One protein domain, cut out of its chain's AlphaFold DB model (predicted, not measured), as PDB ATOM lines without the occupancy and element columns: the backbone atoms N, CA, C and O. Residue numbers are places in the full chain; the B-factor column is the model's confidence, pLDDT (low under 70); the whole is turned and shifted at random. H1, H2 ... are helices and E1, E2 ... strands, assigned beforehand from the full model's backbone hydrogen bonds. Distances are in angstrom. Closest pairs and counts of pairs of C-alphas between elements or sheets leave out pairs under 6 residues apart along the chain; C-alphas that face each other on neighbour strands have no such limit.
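What this domain is: This is residues 534 to 603 of the 604 residues of an uncharacterized protein of Chlamydomonas schloesseri (UniProt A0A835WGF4). A small antiparallel sheet, order E1 E3 E2, is covered on one face by long H2 and shorter H3, and its other face is bare. H2 runs on past the sheet, and short H1 lies beyond the sheet near that end of H2. The printed part has 70 residues, with three named helices and three named strands in the order E1 H1 H2 E2 E3 H3; its class is mixed, helices and strands, and it is a compact rod, 38 by 17 by 17 A, radius of gyration of the C-alphas 12.6 A.

How they stand to each other: Start at E3, residues 583 to 588: N 586 is 2.8 A from O 535 of E1, residues 534 to 537, and N 585 is 2.8 A from O 578 of E2, residues 575 to 580, its hairpin partner. Over E3 and E2 find H2, residues 551 to 572, at a height over the sheet of 10.3 A. On the same face, H3, residues 591 to 601, touches H2's residues 564 to 572 alone, the closest C-alphas being His 572 and Phe 597, 6.0 A apart. H1, residues 542 to 548, is close to H2 but not clearly touching: C-alphas 546 and 554 are 6.5 A apart. Every O i to N i+4 pair in H1, H2 and H3 is within hydrogen-bond range.

Where its parts are: Find C-alpha 551 at (125.782, 165.847, 148.485); from there H2 runs 31.4 A to C-alpha 572 at (97.121, 153.414, 151.091).

The domain as a whole: The printed part has no cut, its links are tight, and no printed residue is under 70.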
ATOM      1  N   LEU A 534      97.142 157.301 138.617       89.56
ATOM      2  CA  LEU A 534      98.585 157.481 138.682       89.56
ATOM      3  C   LEU A 534      98.909 158.752 139.467       89.56
ATOM      4  O   LEU A 534      98.381 159.818 139.160       89.56
ATOM      5  N   VAL A 535      99.774 158.629 140.465       89.12
ATOM      6  CA  VAL A 535     100.380 159.747 141.187       89.12
ATOM      7  C   VAL A 535     101.822 159.855 140.724       89.12
ATOM      8  O   VAL A 535     102.562 158.876 140.784       89.12
ATOM      9  N   VAL A 536     102.202 161.043 140.265       91.94
ATOM     10  CA  VAL A 536     103.595 161.390 139.989       91.94
ATOM     11  C   VAL A 536     104.010 162.423 141.024       91.94
ATOM     12  O   VAL A 536     103.324 163.433 141.181       91.94
ATOM     13  N   THR A 537     105.079 162.144 141.759       89.38
ATOM     14  CA  THR A 537     105.574 163.021 142.827       89.38
ATOM     15  C   THR A 537     107.087 163.136 142.761       89.38
ATOM     16  O   THR A 537     107.751 162.208 142.304       89.38
ATOM     17  N   ASP A 538     107.603 164.274 143.210       91.75
ATOM     18  CA  ASP A 538     109.020 164.624 143.178       91.75
ATOM     19  C   ASP A 538     109.370 165.555 144.355       91.75
ATOM     20  O   ASP A 538     108.468 166.161 144.950       91.75
ATOM     21  N   ILE A 539     110.657 165.700 144.686       89.00
ATOM     22  CA  ILE A 539     111.112 166.701 145.659       89.00
ATOM     23  C   ILE A 539     111.074 168.078 144.987       89.00
ATOM     24  O   ILE A 539     111.719 168.329 143.970       89.00
ATOM     25  N   TYR A 540     110.323 169.009 145.580       84.25
ATOM     26  CA  TYR A 540     110.198 170.367 145.054       84.25
ATOM     27  C   TYR A 540     111.567 171.064 144.946       84.25
ATOM     28  O   TYR A 540     112.323 171.114 145.916       84.25
ATOM     29  N   GLU A 541     111.864 171.619 143.765       85.12
ATOM     30  CA  GLU A 541     113.123 172.316 143.446       85.12
ATOM     31  C   GLU A 541     114.405 171.494 143.684       85.12
ATOM     32  O   GLU A 541     115.474 172.052 143.949       85.12
ATOM     33  N   SER A 542     114.347 170.167 143.539       85.88
ATOM     34  CA  SER A 542     115.496 169.299 143.811       85.88
ATOM     35  C   SER A 542     116.761 169.670 143.042       85.88
ATOM     36  O   SER A 542     117.842 169.655 143.624       85.88
ATOM     37  N   THR A 543     116.651 170.110 141.784       85.12
ATOM     38  CA  THR A 543     117.798 170.598 140.998       85.12
ATOM     39  C   THR A 543     118.516 171.758 141.693       85.12
ATOM     40  O   THR A 543     119.733 171.726 141.856       85.12
ATOM     41  N   ALA A 544     117.773 172.757 142.179       85.94
ATOM     42  CA  ALA A 544     118.353 173.898 142.884       85.94
ATOM     43  C   ALA A 544     118.899 173.508 144.268       85.94
ATOM     44  O   ALA A 544     119.856 174.117 144.750       85.94
ATOM     45  N   LEU A 545     118.303 172.504 144.919       86.00
ATOM     46  CA  LEU A 545     118.792 171.964 146.190       86.00
ATOM     47  C   LEU A 545     120.115 171.209 146.009       86.00
ATOM     48  O   LEU A 545     121.040 171.431 146.789       86.00
ATOM     49  N   TRP A 546     120.249 170.408 144.949       87.00
ATOM     50  CA  TRP A 546     121.493 169.722 144.583       87.00
ATOM     51  C   TRP A 546     122.649 170.684 144.289       87.00
ATOM     52  O   TRP A 546     123.799 170.364 144.579       87.00
ATOM     53  N   GLU A 547     122.359 171.875 143.763       88.94
ATOM     54  CA  GLU A 547     123.368 172.913 143.510       88.94
ATOM     55  C   GLU A 547     123.797 173.674 144.775       88.94
ATOM     56  O   GLU A 547     124.902 174.220 144.827       88.94
ATOM     57  N   LYS A 548     122.932 173.744 145.794       90.94
ATOM     58  CA  LYS A 548     123.130 174.589 146.988       90.94
ATOM     59  C   LYS A 548     123.533 173.818 148.241       90.94
ATOM     60  O   LYS A 548     124.111 174.415 149.150       90.94
ATOM     61  N   LEU A 549     123.204 172.532 148.329       91.81
ATOM     62  CA  LEU A 549     123.421 171.709 149.516       91.81
ATOM     63  C   LEU A 549     124.553 170.692 149.304       91.81
ATOM     64  O   LEU A 549     124.776 170.234 148.185       91.81
ATOM     65  N   PRO A 550     125.277 170.297 150.370       95.19
ATOM     66  CA  PRO A 550     126.248 169.213 150.278       95.19
ATOM     67  C   PRO A 550     125.585 167.908 149.822       95.19
ATOM     68  O   PRO A 550     124.493 167.577 150.285       95.19
ATOM     69  N   ALA A 551     126.289 167.121 149.001       88.00
ATOM     70  CA  ALA A 551     125.782 165.847 148.485       88.00
ATOM     71  C   ALA A 551     125.275 164.911 149.597       88.00
ATOM     72  O   ALA A 551     124.188 164.363 149.485       88.00
ATOM     73  N   SER A 552     125.983 164.830 150.730       89.12
ATOM     74  CA  SER A 552     125.569 164.005 151.874       89.12
ATOM     75  C   SER A 552     124.236 164.426 152.508       89.12
ATOM     76  O   SER A 552     123.536 163.591 153.076       89.12
ATOM     77  N   VAL A 553     123.878 165.711 152.427       90.50
ATOM     78  CA  VAL A 553     122.590 166.231 152.911       90.50
ATOM     79  C   VAL A 553     121.482 165.875 151.926       90.50
ATOM     80  O   VAL A 553     120.414 165.438 152.350       90.50
ATOM     81  N   MET A 554     121.746 166.004 150.624       91.06
ATOM     82  CA  MET A 554     120.795 165.606 149.586       91.06
ATOM     83  C   MET A 554     120.551 164.099 149.571       91.06
ATOM     84  O   MET A 554     119.399 163.681 149.523       91.06
ATOM     85  N   ASP A 555     121.592 163.282 149.733       87.00
ATOM     86  CA  ASP A 555     121.462 161.827 149.856       87.00
ATOM     87  C   ASP A 555     120.553 161.443 151.038       87.00
ATOM     88  O   ASP A 555     119.685 160.574 150.920       87.00
ATOM     89  N   ALA A 556     120.701 162.125 152.180       89.06
ATOM     90  CA  ALA A 556     119.842 161.918 153.345       89.06
ATOM     91  C   ALA A 556     118.396 162.388 153.105       89.06
ATOM     92  O   ALA A 556     117.451 161.716 153.536       89.06
ATOM     93  N   ALA A 557     118.207 163.508 152.401       88.56
ATOM     94  CA  ALA A 557     116.890 164.030 152.044       88.56
ATOM     95  C   ALA A 557     116.149 163.090 151.083       88.56
ATOM     96  O   ALA A 557     115.003 162.736 151.347       88.56
ATOM     97  N   VAL A 558     116.819 162.607 150.031       91.12
ATOM     98  CA  VAL A 558     116.264 161.633 149.079       91.12
ATOM     99  C   VAL A 558     115.935 160.316 149.782       91.12
ATOM    100  O   VAL A 558     114.851 159.770 149.588       91.12
ATOM    101  N   SER A 559     116.815 159.832 150.665       89.56
ATOM    102  CA  SER A 559     116.560 158.623 151.460       89.56
ATOM    103  C   SER A 559     115.322 158.767 152.359       89.56
ATOM    104  O   SER A 559     114.471 157.877 152.408       89.56
ATOM    105  N   THR A 560     115.170 159.923 153.011       91.50
ATOM    106  CA  THR A 560     113.996 160.232 153.841       91.50
ATOM    107  C   THR A 560     112.729 160.325 152.992       91.50
ATOM    108  O   THR A 560     111.722 159.705 153.323       91.50
ATOM    109  N   HIS A 561     112.795 161.027 151.859       92.62
ATOM    110  CA  HIS A 561     111.704 161.143 150.894       92.62
ATOM    111  C   HIS A 561     111.215 159.766 150.417       92.62
ATOM    112  O   HIS A 561     110.025 159.457 150.494       92.62
ATOM    113  N   HIS A 562     112.141 158.890 150.014       93.81
ATOM    114  CA  HIS A 562     111.836 157.519 149.595       93.81
ATOM    115  C   HIS A 562     111.171 156.715 150.716       93.81
ATOM    116  O   HIS A 562     110.228 155.963 150.460       93.81
ATOM    117  N   ALA A 563     111.652 156.857 151.953       92.12
ATOM    118  CA  ALA A 563     111.094 156.160 153.106       92.12
ATOM    119  C   ALA A 563     109.658 156.615 153.410       92.12
ATOM    120  O   ALA A 563     108.791 155.764 153.607       92.12
ATOM    121  N   VAL A 564     109.391 157.926 153.392       92.75
ATOM    122  CA  VAL A 564     108.051 158.492 153.626       92.75
ATOM    123  C   VAL A 564     107.064 157.999 152.570       92.75
ATOM    124  O   VAL A 564     106.001 157.482 152.918       92.75
ATOM    125  N   ILE A 565     107.435 158.070 151.289       93.44
ATOM    126  CA  ILE A 565     106.588 157.589 150.192       93.44
ATOM    127  C   ILE A 565     106.278 156.103 150.352       93.44
ATOM    128  O   ILE A 565     105.113 155.709 150.338       93.44
ATOM    129  N   ARG A 566     107.300 155.260 150.541       93.62
ATOM    130  CA  ARG A 566     107.103 153.807 150.658       93.62
ATOM    131  C   ARG A 566     106.302 153.431 151.899       93.62
ATOM    132  O   ARG A 566     105.498 152.504 151.838       93.62
ATOM    133  N   GLN A 567     106.456 154.172 152.993       89.25
ATOM    134  CA  GLN A 567     105.646 153.980 154.189       89.25
ATOM    135  C   GLN A 567     104.175 154.332 153.932       89.25
ATOM    136  O   GLN A 567     103.289 153.557 154.291       89.25
ATOM    137  N   ALA A 568     103.903 155.452 153.262       89.81
ATOM    138  CA  ALA A 568     102.548 155.839 152.890       89.81
ATOM    139  C   ALA A 568     101.919 154.849 151.888       89.81
ATOM    140  O   ALA A 568     100.736 154.530 151.996       89.81
ATOM    141  N   LEU A 569     102.699 154.267 150.969       90.62
ATOM    142  CA  LEU A 569     102.208 153.232 150.047       90.62
ATOM    143  C   LEU A 569     101.651 152.003 150.778       90.62
ATOM    144  O   LEU A 569     100.624 151.466 150.357       90.62
ATOM    145  N   LEU A 570     102.286 151.585 151.881       84.75
ATOM    146  CA  LEU A 570     101.811 150.468 152.707       84.75
ATOM    147  C   LEU A 570     100.449 150.761 153.348       84.75
ATOM    148  O   LEU A 570      99.630 149.852 153.478       84.75
ATOM    149  N   VAL A 571     100.203 152.017 153.726       85.31
ATOM    150  CA  VAL A 571      98.942 152.461 154.339       85.31
ATOM    151  C   VAL A 571      97.827 152.548 153.297       85.31
ATOM    152  O   VAL A 571      96.724 152.059 153.528       85.31
ATOM    153  N   HIS A 572      98.121 153.122 152.128       84.31
ATOM    154  CA  HIS A 572      97.121 153.414 151.091       84.31
ATOM    155  C   HIS A 572      96.924 152.288 150.069       84.31
ATOM    156  O   HIS A 572      96.082 152.393 149.176       84.31
ATOM    157  N   GLY A 573      97.685 151.195 150.179       82.44
ATOM    158  CA  GLY A 573      97.609 150.059 149.257       82.44
ATOM    159  C   GLY A 573      98.009 150.416 147.821       82.44
ATOM    160  O   GLY A 573      97.455 149.849 146.871       82.44
ATOM    161  N   GLY A 574      98.923 151.378 147.668       84.44
ATOM    162  CA  GLY A 574      99.472 151.815 146.385       84.44
ATOM    163  C   GLY A 574     100.627 150.935 145.913       84.44
ATOM    164  O   GLY A 574     101.288 150.271 146.709       84.44
ATOM    165  N   VAL A 575     100.880 150.938 144.606       85.62
ATOM    166  CA  VAL A 575     101.988 150.199 143.986       85.62
ATOM    167  C   VAL A 575     102.969 151.182 143.356       85.62
ATOM    168  O   VAL A 575     102.608 151.913 142.432       85.62
ATOM    169  N   GLU A 576     104.213 151.178 143.832       91.06
ATOM    170  CA  GLU A 576     105.343 151.843 143.172       91.06
ATOM    171  C   GLU A 576     105.536 151.209 141.786       91.06
ATOM    172  O   GLU A 576     105.812 150.017 141.669       91.06
ATOM    173  N   SER A 577     105.293 151.989 140.732       84.75
ATOM    174  CA  SER A 577     105.365 151.538 139.337       84.75
ATOM    175  C   SER A 577     106.736 151.823 138.730       84.75
ATOM    176  O   SER A 577     107.260 150.996 137.990       84.75
ATOM    177  N   ALA A 578     107.317 152.978 139.059       82.00
ATOM    178  CA  ALA A 578     108.677 153.351 138.699       82.00
ATOM    179  C   ALA A 578     109.219 154.391 139.688       82.00
ATOM    180  O   ALA A 578     108.442 155.177 140.233       82.00
ATOM    181  N   THR A 579     110.541 154.405 139.851       90.25
ATOM    182  CA  THR A 579     111.270 155.401 140.643       90.25
ATOM    183  C   THR A 579     112.568 155.735 139.923       90.25
ATOM    184  O   THR A 579     113.342 154.829 139.605       90.25
ATOM    185  N   GLU A 580     112.805 157.018 139.662       86.06
ATOM    186  CA  GLU A 580     114.019 157.525 139.020       86.06
ATOM    187  C   GLU A 580     114.481 158.789 139.749       86.06
ATOM    188  O   GLU A 580     113.777 159.796 139.772       86.06
ATOM    189  N   GLY A 581     115.651 158.716 140.393       87.69
ATOM    190  CA  GLY A 581     116.125 159.777 141.281       87.69
ATOM    191  C   GLY A 581     115.179 159.984 142.467       87.69
ATOM    192  O   GLY A 581     114.969 159.085 143.287       87.69
ATOM    193  N   ASP A 582     114.628 161.181 142.565       88.75
ATOM    194  CA  ASP A 582     113.614 161.608 143.520       88.75
ATOM    195  C   ASP A 582     112.180 161.536 142.979       88.75
ATOM    196  O   ASP A 582     111.239 161.657 143.761       88.75
ATOM    197  N   SER A 583     111.990 161.207 141.700       90.19
ATOM    198  CA  SER A 583     110.665 161.048 141.109       90.19
ATOM    199  C   SER A 583     110.076 159.655 141.357       90.19
ATOM    200  O   SER A 583     110.742 158.636 141.155       90.19
ATOM    201  N   PHE A 584     108.797 159.604 141.740       92.50
ATOM    202  CA  PHE A 584     108.001 158.380 141.872       92.50
ATOM    203  C   PHE A 584     106.792 158.403 140.946       92.50
ATOM    204  O   PHE A 584     106.056 159.388 140.891       92.50
ATOM    205  N   ILE A 585     106.518 157.259 140.316       90.19
ATOM    206  CA  ILE A 585     105.258 156.960 139.633       90.19
ATOM    207  C   ILE A 585     104.545 155.865 140.421       90.19
ATOM    208  O   ILE A 585     105.036 154.744 140.550       90.19
ATOM    209  N   ILE A 586     103.366 156.185 140.938       92.88
ATOM    210  CA  ILE A 586     102.607 155.349 141.866       92.88
ATOM    211  C   ILE A 586     101.228 155.063 141.289       92.88
ATOM    212  O   ILE A 586     100.548 155.961 140.807       92.88
ATOM    213  N   SER A 587     100.788 153.816 141.399       89.50
ATOM    214  CA  SER A 587      99.474 153.361 140.958       89.50
ATOM    215  C   SER A 587      98.562 153.086 142.154       89.50
ATOM    216  O   SER A 587      98.860 152.228 142.987       89.50
ATOM    217  N   LEU A 588      97.421 153.773 142.222       87.25
ATOM    218  CA  LEU A 588      96.398 153.629 143.264       87.25
ATOM    219  C   LEU A 588      95.044 153.272 142.640       87.25
ATOM    220  O   LEU A 588      94.729 153.644 141.513       87.25
ATOM    221  N   LYS A 589      94.227 152.505 143.370       80.69
ATOM    222  CA  LYS A 589      92.985 151.903 142.840       80.69
ATOM    223  C   LYS A 589      91.797 152.869 142.745       80.69
ATOM    224  O   LYS A 589      90.751 152.477 142.239       80.69
ATOM    225  N   ALA A 590      91.930 154.081 143.279       73.88
ATOM    226  CA  ALA A 590      90.894 155.104 143.242       73.88
ATOM    227  C   ALA A 590      91.507 156.509 143.395       73.88
ATOM    228  O   ALA A 590      92.468 156.660 144.159       73.88
ATOM    229  N   PRO A 591      90.907 157.550 142.785       75.94
ATOM    230  CA  PRO A 591      91.345 158.936 142.961       75.94
ATOM    231  C   PRO A 591      91.371 159.395 144.423       75.94
ATOM    232  O   PRO A 591      92.240 160.164 144.819       75.94
ATOM    233  N   VAL A 592      90.452 158.889 145.251       71.81
ATOM    234  CA  VAL A 592      90.400 159.209 146.686       71.81
ATOM    235  C   VAL A 592      91.602 158.640 147.438       71.81
ATOM    236  O   VAL A 592      92.184 159.340 148.260       71.81
ATOM    237  N   ALA A 593      92.007 157.404 147.131       76.06
ATOM    238  CA  ALA A 593      93.200 156.798 147.722       76.06
ATOM    239  C   ALA A 593      94.476 157.534 147.278       76.06
ATOM    240  O   ALA A 593      95.382 157.720 148.079       76.06
ATOM    241  N   ALA A 594      94.516 158.016 146.029       85.38
ATOM    242  CA  ALA A 594      95.582 158.883 145.527       85.38
ATOM    243  C   ALA A 594      95.673 160.215 146.278       85.38
ATOM    244  O   ALA A 594      96.750 160.584 146.737       85.38
ATOM    245  N   ALA A 595      94.551 160.911 146.458       82.00
ATOM    246  CA  ALA A 595      94.531 162.170 147.194       82.00
ATOM    247  C   ALA A 595      94.899 161.985 148.678       82.00
ATOM    248  O   ALA A 595      95.682 162.767 149.209       82.00
ATOM    249  N   ALA A 596      94.377 160.941 149.335       80.88
ATOM    250  CA  ALA A 596      94.714 160.621 150.724       80.88
ATOM    251  C   ALA A 596      96.203 160.281 150.887       80.88
ATOM    252  O   ALA A 596      96.847 160.796 151.796       80.88
ATOM    253  N   PHE A 597      96.765 159.499 149.960       90.69
ATOM    254  CA  PHE A 597      98.199 159.223 149.900       90.69
ATOM    255  C   PHE A 597      99.026 160.511 149.806       90.69
ATOM    256  O   PHE A 597      99.945 160.701 150.598       90.69
ATOM    257  N   CYS A 598      98.683 161.416 148.883       89.38
ATOM    258  CA  CYS A 598      99.409 162.678 148.728       89.38
ATOM    259  C   CYS A 598      99.347 163.539 149.997       89.38
ATOM    260  O   CYS A 598     100.348 164.145 150.366       89.38
ATOM    261  N   LEU A 599      98.192 163.581 150.669       84.75
ATOM    262  CA  LEU A 599      98.026 164.333 151.916       84.75
ATOM    263  C   LEU A 599      98.880 163.758 153.051       84.75
ATOM    264  O   LEU A 599      99.507 164.531 153.770       84.75
ATOM    265  N   ASP A 600      98.929 162.433 153.197       86.12
ATOM    266  CA  ASP A 600      99.715 161.774 154.246       86.12
ATOM    267  C   ASP A 600     101.225 161.948 154.032       86.12
ATOM    268  O   ASP A 600     101.954 162.191 154.989       86.12
ATOM    269  N   VAL A 601     101.695 161.888 152.779       88.62
ATOM    270  CA  VAL A 601     103.112 162.121 152.433       88.62
ATOM    271  C   VAL A 601     103.558 163.555 152.747       88.62
ATOM    272  O   VAL A 601     104.736 163.788 153.003       88.62
ATOM    273  N   GLN A 602     102.631 164.514 152.738       79.12
ATOM    274  CA  GLN A 602     102.905 165.935 152.966       79.12
ATOM    275  C   GLN A 602     102.737 166.370 154.433       79.12
ATOM    276  O   GLN A 602     102.924 167.551 154.734       79.12
ATOM    277  N   GLN A 603     102.369 165.464 155.349       70.25
ATOM    278  CA  GLN A 603     102.252 165.807 156.769       70.25
ATOM    279  C   GLN A 603     103.634 165.874 157.450       70.25
ATOM    280  O   GLN A 603     104.471 165.012 157.185       70.25
TER     281      GLN A 603